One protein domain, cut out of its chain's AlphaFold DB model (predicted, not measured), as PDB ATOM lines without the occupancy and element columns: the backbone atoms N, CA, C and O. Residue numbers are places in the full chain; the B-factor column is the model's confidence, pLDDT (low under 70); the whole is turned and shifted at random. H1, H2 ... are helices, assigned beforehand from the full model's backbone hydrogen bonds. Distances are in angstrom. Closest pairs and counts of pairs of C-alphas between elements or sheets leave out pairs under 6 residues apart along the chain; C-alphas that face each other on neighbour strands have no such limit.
ATOM      1  N   GLU A 335     -19.935  16.401 -30.382       75.81
ATOM      2  CA  GLU A 335     -19.165  15.267 -29.870       75.81
ATOM      3  C   GLU A 335     -19.952  13.972 -30.007       75.81
ATOM      4  O   GLU A 335     -19.399  12.977 -30.474       75.81
ATOM      5  N   THR A 336     -21.248  14.008 -29.687       74.62
ATOM      6  CA  THR A 336     -22.120  12.862 -29.905       74.62
ATOM      7  C   THR A 336     -22.255  12.558 -31.379       74.62
ATOM      8  O   THR A 336     -22.079  11.402 -31.684       74.62
ATOM      9  N   ALA A 337     -22.515  13.502 -32.289       72.19
ATOM     10  CA  ALA A 337     -22.765  13.203 -33.709       72.19
ATOM     11  C   ALA A 337     -21.515  12.833 -34.532       72.19
ATOM     12  O   ALA A 337     -21.633  12.237 -35.606       72.19
ATOM     13  N   ALA A 338     -20.318  13.220 -34.079       78.25
ATOM     14  CA  ALA A 338     -19.080  13.024 -34.831       78.25
ATOM     15  C   ALA A 338     -18.781  11.546 -35.161       78.25
ATOM     16  O   ALA A 338     -18.419  11.281 -36.308       78.25
ATOM     17  N   PRO A 339     -18.939  10.581 -34.239       76.44
ATOM     18  CA  PRO A 339     -18.836   9.165 -34.569       76.44
ATOM     19  C   PRO A 339     -19.791   8.706 -35.682       76.44
ATOM     20  O   PRO A 339     -19.331   8.122 -36.655       76.44
ATOM     21  N   GLY A 340     -21.078   9.069 -35.639       78.81
ATOM     22  CA  GLY A 340     -22.018   8.788 -36.734       78.81
ATOM     23  C   GLY A 340     -21.551   9.283 -38.097       78.81
ATOM     24  O   GLY A 340     -21.646   8.582 -39.105       78.81
ATOM     25  N   LEU A 341     -21.002  10.499 -38.133       86.00
ATOM     26  CA  LEU A 341     -20.409  11.042 -39.349       86.00
ATOM     27  C   LEU A 341     -19.208  10.198 -39.804       86.00
ATOM     28  O   LEU A 341     -19.124   9.877 -40.986       86.00
ATOM     29  N   ARG A 342     -18.312   9.794 -38.893       89.31
ATOM     30  CA  ARG A 342     -17.159   8.937 -39.229       89.31
ATOM     31  C   ARG A 342     -17.596   7.603 -39.823       89.31
ATOM     32  O   ARG A 342     -17.012   7.197 -40.821       89.31
ATOM     33  N   ALA A 343     -18.627   6.964 -39.270       89.94
ATOM     34  CA  ALA A 343     -19.172   5.723 -39.812       89.94
ATOM     35  C   ALA A 343     -19.636   5.891 -41.269       89.94
ATOM     36  O   ALA A 343     -19.273   5.096 -42.130       89.94
ATOM     37  N   ASN A 344     -20.368   6.967 -41.578       90.44
ATOM     38  CA  ASN A 344     -20.812   7.243 -42.949       90.44
ATOM     39  C   ASN A 344     -19.641   7.571 -43.889       90.44
ATOM     40  O   ASN A 344     -19.598   7.069 -45.012       90.44
ATOM     41  N   LEU A 345     -18.672   8.375 -43.434       92.06
ATOM     42  CA  LEU A 345     -17.450   8.666 -44.193       92.06
ATOM     43  C   LEU A 345     -16.662   7.383 -44.493       92.06
ATOM     44  O   LEU A 345     -16.176   7.216 -45.609       92.06
ATOM     45  N   TRP A 346     -16.588   6.463 -43.530       92.38
ATOM     46  CA  TRP A 346     -15.907   5.183 -43.696       92.38
ATOM     47  C   TRP A 346     -16.581   4.341 -44.782       92.38
ATOM     48  O   TRP A 346     -15.900   3.865 -45.687       92.38
ATOM     49  N   VAL A 347     -17.916   4.229 -44.755       91.81
ATOM     50  CA  VAL A 347     -18.689   3.529 -45.798       91.81
ATOM     51  C   VAL A 347     -18.418   4.132 -47.178       91.81
ATOM     52  O   VAL A 347     -18.157   3.386 -48.121       91.81
ATOM     53  N   ALA A 348     -18.400   5.465 -47.292       93.25
ATOM     54  CA  ALA A 348     -18.093   6.142 -48.550       93.25
ATOM     55  C   ALA A 348     -16.674   5.824 -49.060       93.25
ATOM     56  O   ALA A 348     -16.498   5.587 -50.255       93.25
ATOM     57  N   GLU A 349     -15.667   5.784 -48.180       93.38
ATOM     58  CA  GLU A 349     -14.289   5.417 -48.547       93.38
ATOM     59  C   GLU A 349     -14.172   3.969 -49.010       93.38
ATOM     60  O   GLU A 349     -13.515   3.714 -50.020       93.38
ATOM     61  N   GLN A 350     -14.837   3.030 -48.332       91.94
ATOM     62  CA  GLN A 350     -14.825   1.625 -48.746       91.94
ATOM     63  C   GLN A 350     -15.543   1.424 -50.079       91.94
ATOM     64  O   GLN A 350     -15.001   0.783 -50.979       91.94
ATOM     65  N   ALA A 351     -16.733   2.006 -50.244       92.06
ATOM     66  CA  ALA A 351     -17.468   1.943 -51.503       92.06
ATOM     67  C   ALA A 351     -16.682   2.616 -52.643       92.06
ATOM     68  O   ALA A 351     -16.696   2.147 -53.783       92.06
ATOM     69  N   GLY A 352     -15.948   3.693 -52.337       93.31
ATOM     70  CA  GLY A 352     -15.035   4.356 -53.264       93.31
ATOM     71  C   GLY A 352     -13.869   3.470 -53.690       93.31
ATOM     72  O   GLY A 352     -13.595   3.363 -54.884       93.31
ATOM     73  N   ALA A 353     -13.221   2.796 -52.738       91.31
ATOM     74  CA  ALA A 353     -12.122   1.866 -53.001       91.31
ATOM     75  C   ALA A 353     -12.570   0.629 -53.802       91.31
ATOM     76  O   ALA A 353     -11.830   0.147 -54.661       91.31
ATOM     77  N   ALA A 354     -13.793   0.149 -53.566       90.31
ATOM     78  CA  ALA A 354     -14.400  -0.955 -54.305       90.31
ATOM     79  C   ALA A 354     -14.970  -0.542 -55.678       90.31
ATOM     80  O   ALA A 354     -15.341  -1.400 -56.474       90.31
ATOM     81  N   GLY A 355     -15.040   0.760 -55.981       93.00
ATOM     82  CA  GLY A 355     -15.588   1.269 -57.243       93.00
ATOM     83  C   GLY A 355     -17.113   1.159 -57.364       93.00
ATOM     84  O   GLY A 355     -17.629   1.224 -58.479       93.00
ATOM     85  N   VAL A 356     -17.823   1.005 -56.241       93.06
ATOM     86  CA  VAL A 356     -19.291   0.847 -56.177       93.06
ATOM     87  C   VAL A 356     -20.014   2.082 -55.628       93.06
ATOM     88  O   VAL A 356     -21.239   2.120 -55.609       93.06
ATOM     89  N   ILE A 357     -19.278   3.109 -55.187       93.94
ATOM     90  CA  ILE A 357     -19.868   4.338 -54.642       93.94
ATOM     91  C   ILE A 357     -20.726   5.074 -55.681       93.94
ATOM     92  O   ILE A 357     -20.259   5.428 -56.767       93.94
ATOM     93  N   ASP A 358     -21.957   5.406 -55.300       92.69
ATOM     94  CA  ASP A 358     -22.700   6.470 -55.967       92.69
ATOM     95  C   ASP A 358     -22.071   7.818 -55.588       92.69
ATOM     96  O   ASP A 358     -22.205   8.310 -54.467       92.69
ATOM     97  N   ARG A 359     -21.337   8.419 -56.528       93.81
ATOM     98  CA  ARG A 359     -20.635   9.691 -56.304       93.81
ATOM     99  C   ARG A 359     -21.584  10.866 -56.070       93.81
ATOM    100  O   ARG A 359     -21.137  11.860 -55.497       93.81
ATOM    101  N   ASP A 360     -22.848  10.749 -56.467       92.88
ATOM    102  CA  ASP A 360     -23.879  11.765 -56.250       92.88
ATOM    103  C   ASP A 360     -24.643  11.548 -54.931       92.88
ATOM    104  O   ASP A 360     -25.506  12.357 -54.568       92.88
ATOM    105  N   TRP A 361     -24.299  10.501 -54.167       88.12
ATOM    106  CA  TRP A 361     -24.879  10.247 -52.854       88.12
ATOM    107  C   TRP A 361     -24.607  11.409 -51.898       88.12
ATOM    108  O   TRP A 361     -23.460  11.792 -51.651       88.12
ATOM    109  N   TRP A 362     -25.678  11.965 -51.335       86.88
ATOM    110  CA  TRP A 362     -25.590  13.005 -50.318       86.88
ATOM    111  C   TRP A 362     -25.242  12.390 -48.969       86.88
ATOM    112  O   TRP A 362     -26.004  11.583 -48.439       86.88
ATOM    113  N   MET A 363     -24.125  12.828 -48.390       82.38
ATOM    114  CA  MET A 363     -23.660  12.305 -47.110       82.38
ATOM    115  C   MET A 363     -24.638  12.688 -45.988       82.38
ATOM    116  O   MET A 363     -24.886  13.880 -45.764       82.38
ATOM    117  N   PRO A 364     -25.207  11.713 -45.260       68.94
ATOM    118  CA  PRO A 364     -26.042  12.008 -44.110       68.94
ATOM    119  C   PRO A 364     -25.155  12.571 -42.991       68.94
ATOM    120  O   PRO A 364     -24.040  12.101 -42.774       68.94
ATOM    121  N   LEU A 365     -25.672  13.562 -42.255       60.75
ATOM    122  CA  LEU A 365     -25.066  14.177 -41.055       60.75
ATOM    123  C   LEU A 365     -24.077  15.336 -41.259       60.75
ATOM    124  O   LEU A 365     -23.453  15.773 -40.291       60.75
ATOM    125  N   SER A 366     -23.980  15.932 -42.447       53.56
ATOM    126  CA  SER A 366     -23.213  17.168 -42.604       53.56
ATOM    127  C   SER A 366     -24.099  18.421 -42.544       53.56
ATOM    128  O   SER A 366     -25.034  18.612 -43.320       53.56
ATOM    129  N   PHE A 367     -23.757  19.357 -41.648       56.69
ATOM    130  CA  PHE A 367     -24.325  20.719 -41.650       56.69
ATOM    131  C   PHE A 367     -24.030  21.482 -42.959       56.69
ATOM    132  O   PHE A 367     -24.625  22.524 -43.231       56.69
ATOM    133  N   VAL A 368     -23.098  20.960 -43.760       63.56
ATOM    134  CA  VAL A 368     -22.719  21.440 -45.088       63.56
ATOM    135  C   VAL A 368     -23.004  20.330 -46.080       63.56
ATOM    136  O   VAL A 368     -22.412  19.265 -45.983       63.56
ATOM    137  N   ARG A 369     -23.880  20.572 -47.046       69.31
ATOM    138  CA  ARG A 369     -24.173  19.607 -48.105       69.31
ATOM    139  C   ARG A 369     -22.933  19.356 -48.963       69.31
ATOM    140  O   ARG A 369     -22.407  20.307 -49.530       69.31
ATOM    141  N   PHE A 370     -22.511  18.101 -49.055       83.12
ATOM    142  CA  PHE A 370     -21.524  17.634 -50.023       83.12
ATOM    143  C   PHE A 370     -21.874  16.215 -50.472       83.12
ATOM    144  O   PHE A 370     -22.558  15.480 -49.748       83.12
ATOM    145  N   THR A 371     -21.429  15.843 -51.667       90.88
ATOM    146  CA  THR A 371     -21.615  14.485 -52.188       90.88
ATOM    147  C   THR A 371     -20.453  13.574 -51.802       90.88
ATOM    148  O   THR A 371     -19.348  14.031 -51.489       90.88
ATOM    149  N   ALA A 372     -20.671  12.260 -51.850       92.31
ATOM    150  CA  ALA A 372     -19.612  11.278 -51.651       92.31
ATOM    151  C   ALA A 372     -18.449  11.480 -52.636       92.31
ATOM    152  O   ALA A 372     -17.289  11.351 -52.257       92.31
ATOM    153  N   GLY A 373     -18.735  11.867 -53.883       94.44
ATOM    154  CA  GLY A 373     -17.715  12.182 -54.879       94.44
ATOM    155  C   GLY A 373     -16.826  13.358 -54.473       94.44
ATOM    156  O   GLY A 373     -15.603  13.243 -54.526       94.44
ATOM    157  N   GLU A 374     -17.422  14.464 -54.018       93.19
ATOM    158  CA  GLU A 374     -16.676  15.637 -53.534       93.19
ATOM    159  C   GLU A 374     -15.795  15.293 -52.329       93.19
ATOM    160  O   GLU A 374     -14.650  15.747 -52.236       93.19
ATOM    161  N   TYR A 375     -16.323  14.465 -51.425       93.31
ATOM    162  CA  TYR A 375     -15.585  13.961 -50.277       93.31
ATOM    163  C   TYR A 375     -14.391  13.098 -50.693       93.31
ATOM    164  O   TYR A 375     -13.267  13.377 -50.284       93.31
ATOM    165  N   LEU A 376     -14.602  12.099 -51.551       94.81
ATOM    166  CA  LEU A 376     -13.539  11.206 -52.015       94.81
ATOM    167  C   LEU A 376     -12.456  11.956 -52.801       94.81
ATOM    168  O   LEU A 376     -11.271  11.665 -52.646       94.81
ATOM    169  N   ASP A 377     -12.830  12.974 -53.579       95.25
ATOM    170  CA  ASP A 377     -11.866  13.854 -54.246       95.25
ATOM    171  C   ASP A 377     -11.049  14.672 -53.238       95.25
ATOM    172  O   ASP A 377      -9.875  14.966 -53.474       95.25
ATOM    173  N   ALA A 378     -11.650  15.066 -52.110       92.56
ATOM    174  CA  ALA A 378     -10.922  15.695 -51.017       92.56
ATOM    175  C   ALA A 378      -9.957  14.699 -50.362       92.56
ATOM    176  O   ALA A 378      -8.771  15.009 -50.271       92.56
ATOM    177  N   VAL A 379     -10.417  13.495 -50.011       93.19
ATOM    178  CA  VAL A 379      -9.584  12.424 -49.434       93.19
ATOM    179  C   VAL A 379      -8.379  12.121 -50.326       93.19
ATOM    180  O   VAL A 379      -7.246  12.111 -49.848       93.19
ATOM    181  N   ALA A 380      -8.579  11.990 -51.640       93.31
ATOM    182  CA  ALA A 380      -7.495  11.754 -52.593       93.31
ATOM    183  C   ALA A 380      -6.463  12.899 -52.653       93.31
ATOM    184  O   ALA A 380      -5.296  12.665 -52.971       93.31
ATOM    185  N   ARG A 381      -6.871  14.143 -52.363       94.62
ATOM    186  CA  ARG A 381      -5.990  15.324 -52.393       94.62
ATOM    187  C   ARG A 381      -5.269  15.588 -51.075       94.62
ATOM    188  O   ARG A 381      -4.133  16.056 -51.114       94.62
ATOM    189  N   ILE A 382      -5.940  15.396 -49.939       92.25
ATOM    190  CA  ILE A 382      -5.451  15.855 -48.626       92.25
ATOM    191  C   ILE A 382      -5.364  14.755 -47.554       92.25
ATOM    192  O   ILE A 382      -4.933  15.060 -46.445       92.25
ATOM    193  N   GLY A 383      -5.699  13.504 -47.882       91.50
ATOM    194  CA  GLY A 383      -5.689  12.360 -46.960       91.50
ATOM    195  C   GLY A 383      -7.047  12.099 -46.305       91.50
ATOM    196  O   GLY A 383      -7.918  12.975 -46.292       91.50
ATOM    197  N   SER A 384      -7.237  10.883 -45.776       90.75
ATOM    198  CA  SER A 384      -8.479  10.513 -45.094       90.75
ATOM    199  C   SER A 384      -8.523  11.146 -43.701       90.75
ATOM    200  O   SER A 384      -7.571  11.025 -42.926       90.75
ATOM    201  N   PRO A 385      -9.630  11.804 -43.313       88.44
ATOM    202  CA  PRO A 385      -9.803  12.264 -41.941       88.44
ATOM    203  C   PRO A 385      -9.981  11.099 -40.952       88.44
ATOM    204  O   PRO A 385      -9.986  11.351 -39.746       88.44
ATOM    205  N   LEU A 386     -10.147   9.860 -41.437       90.19
ATOM    206  CA  LEU A 386     -10.344   8.656 -40.629       90.19
ATOM    207  C   LEU A 386      -9.037   7.960 -40.230       90.19
ATOM    208  O   LEU A 386      -9.043   7.176 -39.283       90.19
ATOM    209  N   ASP A 387      -7.913   8.300 -40.868       88.38
ATOM    210  CA  ASP A 387      -6.588   7.718 -40.605       88.38
ATOM    211  C   ASP A 387      -6.201   7.612 -39.112       88.38
ATOM    212  O   ASP A 387      -5.645   6.582 -38.723       88.38
ATOM    213  N   PRO A 388      -6.466   8.612 -38.238       86.75
ATOM    214  CA  PRO A 388      -6.053   8.528 -36.839       86.75
ATOM    215  C   PRO A 388      -7.005   7.722 -35.940       86.75
ATOM    216  O   PRO A 388      -6.690   7.576 -34.761       86.75
ATOM    217  N   TYR A 389      -8.152   7.249 -36.439       87.00
ATOM    218  CA  TYR A 389      -9.186   6.598 -35.626       87.00
ATOM    219  C   TYR A 389      -9.164   5.070 -35.764       87.00
ATOM    220  O   TYR A 389      -8.848   4.515 -36.810       87.00
ATOM    221  N   THR A 390      -9.515   4.368 -34.695       86.06
ATOM    222  CA  THR A 390      -9.727   2.912 -34.685       86.06
ATOM    223  C   THR A 390     -11.165   2.548 -35.081       86.06
ATOM    224  O   THR A 390     -12.034   3.417 -35.127       86.06
ATOM    225  N   ALA A 391     -11.447   1.265 -35.349       79.94
ATOM    226  CA  ALA A 391     -12.806   0.793 -35.662       79.94
ATOM    227  C   ALA A 391     -13.842   1.210 -34.606       79.94
ATOM    228  O   ALA A 391     -14.897   1.742 -34.954       79.94
ATOM    229  N   ASP A 392     -13.503   1.039 -33.326       80.62
ATOM    230  CA  ASP A 392     -14.381   1.385 -32.204       80.62
ATOM    231  C   ASP A 392     -14.672   2.901 -32.162       80.62
ATOM    232  O   ASP A 392     -15.784   3.332 -31.857       80.62
ATOM    233  N   GLU A 393     -13.696   3.735 -32.537       84.69
ATOM    234  CA  GLU A 393     -13.838   5.199 -32.578       84.69
ATOM    235  C   GLU A 393     -14.600   5.717 -33.810       84.69
ATOM    236  O   GLU A 393     -15.078   6.864 -33.806       84.69
ATOM    237  N   ILE A 394     -14.699   4.900 -34.862       86.06
ATOM    238  CA  ILE A 394     -15.487   5.176 -36.070       86.06
ATOM    239  C   ILE A 394     -16.948   4.797 -35.847       86.06
ATOM    240  O   ILE A 394     -17.822   5.570 -36.227       86.06
ATOM    241  N   GLY A 395     -17.207   3.651 -35.212       76.75
ATOM    242  CA  GLY A 395     -18.563   3.169 -34.952       76.75
ATOM    243  C   GLY A 395     -19.339   4.036 -33.969       76.75
ATOM    244  O   GLY A 395     -20.508   4.329 -34.192       76.75
ATOM    245  N   GLY A 396     -18.701   4.530 -32.909       77.31
ATOM    246  CA  GLY A 396     -19.392   5.409 -31.970       77.31
ATOM    247  C   GLY A 396     -20.541   4.750 -31.218       77.31
ATOM    248  O   GLY A 396     -20.410   3.640 -30.715       77.31
ATOM    249  N   VAL A 397     -21.662   5.472 -31.094       74.94
ATOM    250  CA  VAL A 397     -22.858   5.019 -30.366       74.94
ATOM    251  C   VAL A 397     -23.943   4.503 -31.312       74.94
ATOM    252  O   VAL A 397     -24.074   4.970 -32.444       74.94
ATOM    253  N   ALA A 398     -24.759   3.578 -30.797       72.56
ATOM    254  CA  ALA A 398     -25.810   2.848 -31.510       72.56
ATOM    255  C   ALA A 398     -26.633   3.715 -32.463       72.56
ATOM    256  O   ALA A 398     -26.706   3.431 -33.656       72.56
ATOM    257  N   GLU A 399     -27.206   4.798 -31.938       73.25
ATOM    258  CA  GLU A 399     -28.189   5.645 -32.626       73.25
ATOM    259  C   GLU A 399     -27.681   6.265 -33.934       73.25
ATOM    260  O   GLU A 399     -28.459   6.801 -34.721       73.25
ATOM    261  N   GLN A 400     -26.376   6.198 -34.187       75.62
ATOM    262  CA  GLN A 400     -25.719   6.941 -35.248       75.62
ATOM    263  C   GLN A 400     -25.103   6.073 -36.339       75.62
ATOM    264  O   GLN A 400     -24.780   6.587 -37.411       75.62
ATOM    265  N   THR A 401     -24.969   4.769 -36.098       84.81
ATOM    266  CA  THR A 401     -24.446   3.817 -37.086       84.81
ATOM    267  C   THR A 401     -25.514   3.338 -38.056       84.81
ATOM    268  O   THR A 401     -25.178   2.907 -39.154       84.81
ATOM    269  N   GLY A 402     -26.799   3.471 -37.707       88.00
ATOM    270  CA  GLY A 402     -27.922   3.029 -38.539       88.00
ATOM    271  C   GLY A 402     -27.865   3.519 -39.989       88.00
ATOM    272  O   GLY A 402     -27.883   2.686 -40.896       88.00
ATOM    273  N   PRO A 403     -27.734   4.837 -40.248       88.31
ATOM    274  CA  PRO A 403     -27.595   5.349 -41.611       88.31
ATOM    275  C   PRO A 403     -26.390   4.773 -42.363       88.31
ATOM    276  O   PRO A 403     -26.505   4.496 -43.552       88.31
ATOM    277  N   ALA A 404     -25.268   4.539 -41.672       90.12
ATOM    278  CA  ALA A 404     -24.074   3.952 -42.275       90.12
ATOM    279  C   ALA A 404     -24.284   2.467 -42.614       90.12
ATOM    280  O   ALA A 404     -23.929   2.038 -43.707       90.12
ATOM    281  N   ASN A 405     -24.919   1.694 -41.726       92.06
ATOM    282  CA  ASN A 405     -25.276   0.297 -41.984       92.06
ATOM    283  C   ASN A 405     -26.190   0.181 -43.214       92.06
ATOM    284  O   ASN A 405     -25.949  -0.662 -44.075       92.06
ATOM    285  N   VAL A 406     -27.210   1.043 -43.322       92.19
ATOM    286  CA  VAL A 406     -28.129   1.067 -44.476       92.19
ATOM    287  C   VAL A 406     -27.385   1.456 -45.750       92.19
ATOM    288  O   VAL A 406     -27.467   0.739 -46.742       92.19
ATOM    289  N   ALA A 407     -26.595   2.533 -45.705       91.19
ATOM    290  CA  ALA A 407     -25.793   2.965 -46.846       91.19
ATOM    291  C   ALA A 407     -24.839   1.864 -47.327       91.19
ATOM    292  O   ALA A 407     -24.679   1.676 -48.528       91.19
TER     293      ALA A 407
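Overview. This is residues 335 to 407 of the 507 residues of an uncharacterized protein of Actinobacteria bacterium (UniProt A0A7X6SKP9). What is the shape? A long helix, H1, forms the core, with H4 side by side with it, H3 packed on residues 339 to 346 and H2 set crosswise on residues 348 to 352. How large is it? The 73 printed residues include four named helices, H1 to H4 in chain order, and no named strand: all helix. It is compact, radius of gyration of the C-alphas 11.4 A, spanning 27 by 24 by 23 A.

Arrangement. Which helix is the hub? H1, residues 335 to 353, touches H2, residues 372 to 382, with 348 to 352 alone, about perpendicular at 89 degrees; their closest C-alphas, of Ala 348 and Ala 372, are 6.2 A apart. With 339 to 346 alone it touches H3, residues 391 to 395; the closest C-alphas, Arg 342 and Ile 394, are 5.2 A apart. It touches H4, residues 398 to 407, the same way at a shallow tilt of 21 degrees; the closest C-alphas, Gly 340 and Gln 400, are 4.4 A apart. Are the backbones complete? Every O i to N i+4 pair is within hydrogen-bond range in H2 and H3, but 13 of 15 in H1 and 3 of 6 in H4.

Along the chain. Where does H1 begin? C-alpha 335 is at (-19.165, 15.267, -29.870); H1 is 27.6 A long. Where does H4 end? C-alpha 407 is at (-25.793, 2.965, -46.846).

Size, cuts and confidence. Which link is long? H1 to H2, 18 residues. Where is confidence low? Residues 364 to 369 are under 70; the printed part has no cut.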